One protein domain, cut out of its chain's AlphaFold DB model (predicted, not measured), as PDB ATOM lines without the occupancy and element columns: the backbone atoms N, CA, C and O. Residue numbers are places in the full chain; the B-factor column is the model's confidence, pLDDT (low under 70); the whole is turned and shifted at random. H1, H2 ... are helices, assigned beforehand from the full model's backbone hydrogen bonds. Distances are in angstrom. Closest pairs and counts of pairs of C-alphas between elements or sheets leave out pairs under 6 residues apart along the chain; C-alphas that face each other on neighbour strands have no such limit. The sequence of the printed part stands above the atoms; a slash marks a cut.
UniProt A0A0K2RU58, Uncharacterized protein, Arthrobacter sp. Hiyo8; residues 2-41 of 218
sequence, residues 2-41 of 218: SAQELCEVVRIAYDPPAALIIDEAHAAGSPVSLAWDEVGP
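What this domain is: This is residues 2 to 41 of the 218 residues of an uncharacterized protein of Arthrobacter sp. Hiyo8 (UniProt A0A0K2RU58). Two helices make a hairpin spread into a V, with H1 and H2 diverging from the tight link that joins them. The last stretch, residues 28 to 41, has no named element; it folds back from the end of H2, crosses the open end of the V to H1 and then runs beside H1 toward the end near the link. The printed part has 40 residues with two named helices, H1 then H2, and no named strand; its class is all helix. It is compact, with a radius of gyration of the C-alphas of 9.4 A, and spans 25 by 20 by 13 A.

How they stand to each other: Look first at residues 3 to 14, which are H1, and then at residues 18 to 27, which are H2. The two form a helical hairpin and run opposite ways. Their lines stand at a steep tilt of 36 degrees, only just past shallow. They touch, H1 with residues 8 to 12 alone, and the closest C-alphas are those of Ile 12 and Ala 19, 5.5 A apart. Their centres are 11.9 A apart. In both H1 and H2 every O i to N i+4 pair is within hydrogen-bond range.

Where its parts are: Find C-alpha 3 at (-30.395, 25.532, -52.304); from there H1 runs 17.1 A to C-alpha 14 at (-20.043, 12.434, -48.762). After three residues H2 begins at C-alpha 18 and runs 14.3 A to C-alpha 27 at (-33.488, 21.602, -33.844).

The domain as a whole: The two C-alphas farthest apart are those of Gly 29 and Pro 41, at 26.1 A. The printed part, residues 2 to 41, has no cut. Its mean pLDDT is 94.9, and no printed residue is under 70.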
ATOM      1  N   SER A   2     -34.803  23.636 -51.248       92.69
ATOM      2  CA  SER A   2     -34.050  24.883 -51.347       92.69
ATOM      3  C   SER A   2     -32.590  24.606 -51.734       92.69
ATOM      4  O   SER A   2     -32.150  23.457 -51.764       92.69
ATOM      5  N   ALA A   3     -31.825  25.662 -52.027       93.12
ATOM      6  CA  ALA A   3     -30.395  25.532 -52.304       93.12
ATOM      7  C   ALA A   3     -29.609  24.989 -51.095       93.12
ATOM      8  O   ALA A   3     -28.719  24.169 -51.278       93.12
ATOM      9  N   GLN A   4     -29.970  25.395 -49.872       94.75
ATOM     10  CA  GLN A   4     -29.315  24.910 -48.651       94.75
ATOM     11  C   GLN A   4     -29.648  23.443 -48.367       94.75
ATOM     12  O   GLN A   4     -28.739  22.653 -48.146       94.75
ATOM     13  N   GLU A   5     -30.914  23.038 -48.522       94.44
ATOM     14  CA  GLU A   5     -31.301  21.623 -48.386       94.44
ATOM     15  C   GLU A   5     -30.535  20.734 -49.386       94.44
ATOM     16  O   GLU A   5     -30.152  19.610 -49.066       94.44
ATOM     17  N   LEU A   6     -30.265  21.234 -50.601       95.69
ATOM     18  CA  LEU A   6     -29.429  20.522 -51.570       95.69
ATOM     19  C   LEU A   6     -27.970  20.411 -51.095       95.69
ATOM     20  O   LEU A   6     -27.393  19.327 -51.177       95.69
ATOM     21  N   CYS A   7     -27.383  21.503 -50.596       96.69
ATOM     22  CA  CYS A   7     -26.035  21.508 -50.024       96.69
ATOM     23  C   CYS A   7     -25.897  20.487 -48.885       96.69
ATOM     24  O   CYS A   7     -24.964  19.685 -48.887       96.69
ATOM     25  N   GLU A   8     -26.852  20.463 -47.957       96.19
ATOM     26  CA  GLU A   8     -26.889  19.511 -46.844       96.19
ATOM     27  C   GLU A   8     -26.974  18.066 -47.340       96.19
ATOM     28  O   GLU A   8     -26.185  17.226 -46.916       96.19
ATOM     29  N   VAL A   9     -27.873  17.765 -48.287       96.12
ATOM     30  CA  VAL A   9     -28.011  16.412 -48.855       96.12
ATOM     31  C   VAL A   9     -26.705  15.935 -49.491       96.12
ATOM     32  O   VAL A   9     -26.322  14.775 -49.312       96.12
ATOM     33  N   VAL A  10     -26.012  16.810 -50.224       96.75
ATOM     34  CA  VAL A  10     -24.723  16.483 -50.845       96.75
ATOM     35  C   VAL A  10     -23.648  16.284 -49.779       96.75
ATOM     36  O   VAL A  10     -22.967  15.256 -49.805       96.75
ATOM     37  N   ARG A  11     -23.548  17.192 -48.797       97.00
ATOM     38  CA  ARG A  11     -22.571  17.084 -47.707       97.00
ATOM     39  C   ARG A  11     -22.763  15.801 -46.909       97.00
ATOM     40  O   ARG A  11     -21.806  15.068 -46.708       97.00
ATOM     41  N   ILE A  12     -23.997  15.481 -46.528       97.00
ATOM     42  CA  ILE A  12     -24.352  14.264 -45.783       97.00
ATOM     43  C   ILE A  12     -24.047  12.998 -46.586       97.00
ATOM     44  O   ILE A  12     -23.719  11.958 -46.013       97.00
ATOM     45  N   ALA A  13     -24.180  13.043 -47.912       97.38
ATOM     46  CA  ALA A  13     -23.851  11.890 -48.732       97.38
ATOM     47  C   ALA A  13     -22.353  11.569 -48.678       97.38
ATOM     48  O   ALA A  13     -22.006  10.399 -48.513       97.38
ATOM     49  N   TYR A  14     -21.497  12.587 -48.811       97.50
ATOM     50  CA  TYR A  14     -20.043  12.434 -48.762       97.50
ATOM     51  C   TYR A  14     -19.498  12.288 -47.332       97.50
ATOM     52  O   TYR A  14     -18.510  11.587 -47.141       97.50
ATOM     53  N   ASP A  15     -20.163  12.858 -46.328       97.06
ATOM     54  CA  ASP A  15     -19.782  12.801 -44.913       97.06
ATOM     55  C   ASP A  15     -20.998  12.458 -44.022       97.06
ATOM     56  O   ASP A  15     -21.631  13.347 -43.446       97.06
ATOM     57  N   PRO A  16     -21.374  11.167 -43.900       96.75
ATOM     58  CA  PRO A  16     -22.574  10.733 -43.173       96.75
ATOM     59  C   PRO A  16     -22.749  11.237 -41.727       96.75
ATOM     60  O   PRO A  16     -23.908  11.488 -41.363       96.75
ATOM     61  N   PRO A  17     -21.684  11.391 -40.908       95.62
ATOM     62  CA  PRO A  17     -21.760  11.991 -39.574       95.62
ATOM     63  C   PRO A  17     -22.257  13.443 -39.559       95.62
ATOM     64  O   PRO A  17     -22.869  13.852 -38.573       95.62
ATOM     65  N   ALA A  18     -22.070  14.209 -40.644       95.44
ATOM     66  CA  ALA A  18     -22.508  15.605 -40.721       95.44
ATOM     67  C   ALA A  18     -24.023  15.771 -40.534       95.44
ATOM     68  O   ALA A  18     -24.472  16.822 -40.086       95.44
ATOM     69  N   ALA A  19     -24.819  14.740 -40.830       95.56
ATOM     70  CA  ALA A  19     -26.267  14.818 -40.675       95.56
ATOM     71  C   ALA A  19     -26.702  15.057 -39.234       95.56
ATOM     72  O   ALA A  19     -27.610  15.844 -39.022       95.56
ATOM     73  N   LEU A  20     -26.047  14.418 -38.256       95.50
ATOM     74  CA  LEU A  20     -26.405  14.619 -36.852       95.50
ATOM     75  C   LEU A  20     -26.169  16.078 -36.449       95.50
ATOM     76  O   LEU A  20     -27.024  16.690 -35.825       95.50
ATOM     77  N   ILE A  21     -25.042  16.647 -36.882       95.12
ATOM     78  CA  ILE A  21     -24.675  18.042 -36.611       95.12
ATOM     79  C   ILE A  21     -25.682  19.004 -37.262       95.12
ATOM     80  O   ILE A  21     -26.115  19.966 -36.629       95.12
ATOM     81  N   ILE A  22     -26.069  18.747 -38.516       95.31
ATOM     82  CA  ILE A  22     -27.059  19.553 -39.249       95.31
ATOM     83  C   ILE A  22     -28.441  19.449 -38.585       95.31
ATOM     84  O   ILE A  22     -29.079  20.473 -38.340       95.31
ATOM     85  N   ASP A  23     -28.881  18.239 -38.233       95.50
ATOM     86  CA  ASP A  23     -30.169  17.995 -37.578       95.50
ATOM     87  C   ASP A  23     -30.236  18.674 -36.196       95.50
ATOM     88  O   ASP A  23     -31.244  19.300 -35.856       95.50
ATOM     89  N   GLU A  24     -29.157  18.615 -35.409       96.38
ATOM     90  CA  GLU A  24     -29.038  19.313 -34.121       96.38
ATOM     91  C   GLU A  24     -29.092  20.839 -34.289       96.38
ATOM     92  O   GLU A  24     -29.803  21.524 -33.549       96.38
ATOM     93  N   ALA A  25     -28.394  21.381 -35.290       95.44
ATOM     94  CA  ALA A  25     -28.408  22.807 -35.604       95.44
ATOM     95  C   ALA A  25     -29.809  23.293 -36.024       95.44
ATOM     96  O   ALA A  25     -30.268  24.352 -35.581       95.44
ATOM     97  N   HIS A  26     -30.530  22.491 -36.816       94.69
ATOM     98  CA  HIS A  26     -31.931  22.733 -37.162       94.69
ATOM     99  C   HIS A  26     -32.844  22.710 -35.940       94.69
ATOM    100  O   HIS A  26     -33.641  23.632 -35.757       94.69
ATOM    101  N   ALA A  27     -32.706  21.703 -35.073       95.69
ATOM    102  CA  ALA A  27     -33.488  21.602 -33.844       95.69
ATOM    103  C   ALA A  27     -33.243  22.789 -32.894       95.69
ATOM    104  O   ALA A  27     -34.167  23.243 -32.219       95.69
ATOM    105  N   ALA A  28     -32.021  23.330 -32.881       96.31
ATOM    106  CA  ALA A  28     -31.649  24.519 -32.118       96.31
ATOM    107  C   ALA A  28     -32.097  25.850 -32.760       96.31
ATOM    108  O   ALA A  28     -31.879  26.912 -32.176       96.31
ATOM    109  N   GLY A  29     -32.709  25.827 -33.951       95.19
ATOM    110  CA  GLY A  29     -33.119  27.034 -34.677       95.19
ATOM    111  C   GLY A  29     -31.952  27.848 -35.248       95.19
ATOM    112  O   GLY A  29     -32.117  29.032 -35.536       95.19
ATOM    113  N   SER A  30     -30.781  27.227 -35.408       94.06
ATOM    114  CA  SER A  30     -29.556  27.851 -35.911       94.06
ATOM    115  C   SER A  30     -29.016  27.065 -37.115       94.06
ATOM    116  O   SER A  30     -27.968  26.430 -36.990       94.06
ATOM    117  N   PRO A  31     -29.713  27.074 -38.269       89.06
ATOM    118  CA  PRO A  31     -29.305  26.307 -39.445       89.06
ATOM    119  C   PRO A  31     -27.901  26.693 -39.918       89.06
ATOM    120  O   PRO A  31     -27.517  27.865 -39.898       89.06
ATOM    121  N   VAL A  32     -27.138  25.692 -40.358       86.56
ATOM    122  CA  VAL A  32     -25.790  25.885 -40.900       86.56
ATOM    123  C   VAL A  32     -25.906  26.369 -42.342       86.56
ATOM    124  O   VAL A  32     -26.598  25.762 -43.150       86.56
ATOM    125  N   SER A  33     -25.214  27.455 -42.688       91.44
ATOM    126  CA  SER A  33     -25.120  27.910 -44.077       91.44
ATOM    127  C   SER A  33     -23.931  27.235 -44.754       91.44
ATOM    128  O   SER A  33     -22.789  27.568 -44.445       91.44
ATOM    129  N   LEU A  34     -24.196  26.326 -45.689       94.50
ATOM    130  CA  LEU A  34     -23.177  25.630 -46.476       94.50
ATOM    131  C   LEU A  34     -23.003  26.295 -47.849       94.50
ATOM    132  O   LEU A  34     -23.990  26.586 -48.539       94.50
ATOM    133  N   ALA A  35     -21.754  26.517 -48.263       94.56
ATOM    134  CA  ALA A  35     -21.433  26.965 -49.615       94.56
ATOM    135  C   ALA A  35     -21.305  25.770 -50.576       94.56
ATOM    136  O   ALA A  35     -20.887  24.678 -50.195       94.56
ATOM    137  N   TRP A  36     -21.685  25.955 -51.842       94.62
ATOM    138  CA  TRP A  36     -21.716  24.865 -52.828       94.62
ATOM    139  C   TRP A  36     -20.337  24.256 -53.119       94.62
ATOM    140  O   TRP A  36     -20.208  23.067 -53.394       94.62
ATOM    141  N   ASP A  37     -19.293  25.068 -53.073       94.50
ATOM    142  CA  ASP A  37     -17.907  24.647 -53.249       94.50
ATOM    143  C   ASP A  37     -17.342  23.881 -52.038       94.50
ATOM    144  O   ASP A  37     -16.293  23.253 -52.160       94.50
ATOM    145  N   GLU A  38     -18.064  23.848 -50.914       91.75
ATOM    146  CA  GLU A  38     -17.646  23.200 -49.662       91.75
ATOM    147  C   GLU A  38     -18.404  21.891 -49.363       91.75
ATOM    148  O   GLU A  38     -18.031  21.150 -48.453       91.75
ATOM    149  N   VAL A  39     -19.472  21.571 -50.105       95.44
ATOM    150  CA  VAL A  39     -20.323  20.393 -49.804       95.44
ATOM    151  C   VAL A  39     -19.782  19.085 -50.370       95.44
ATOM    152  O   VAL A  39     -20.244  18.006 -49.995       95.44
ATOM    153  N   GLY A  40     -18.823  19.171 -51.291       94.50
ATOM    154  CA  GLY A  40     -18.133  18.009 -51.831       94.50
ATOM    155  C   GLY A  40     -17.246  17.314 -50.790       94.50
ATOM    156  O   GLY A  40     -17.057  17.806 -49.674       94.50
ATOM    157  N   PRO A  41     -16.682  16.157 -51.150       95.44
ATOM    158  CA  PRO A  41     -15.713  15.486 -50.306       95.44
ATOM    159  C   PRO A  41     -14.376  16.235 -50.328       95.44
ATOM    160  O   PRO A  41     -13.939  16.723 -51.370       95.44
TER     161      PRO A  41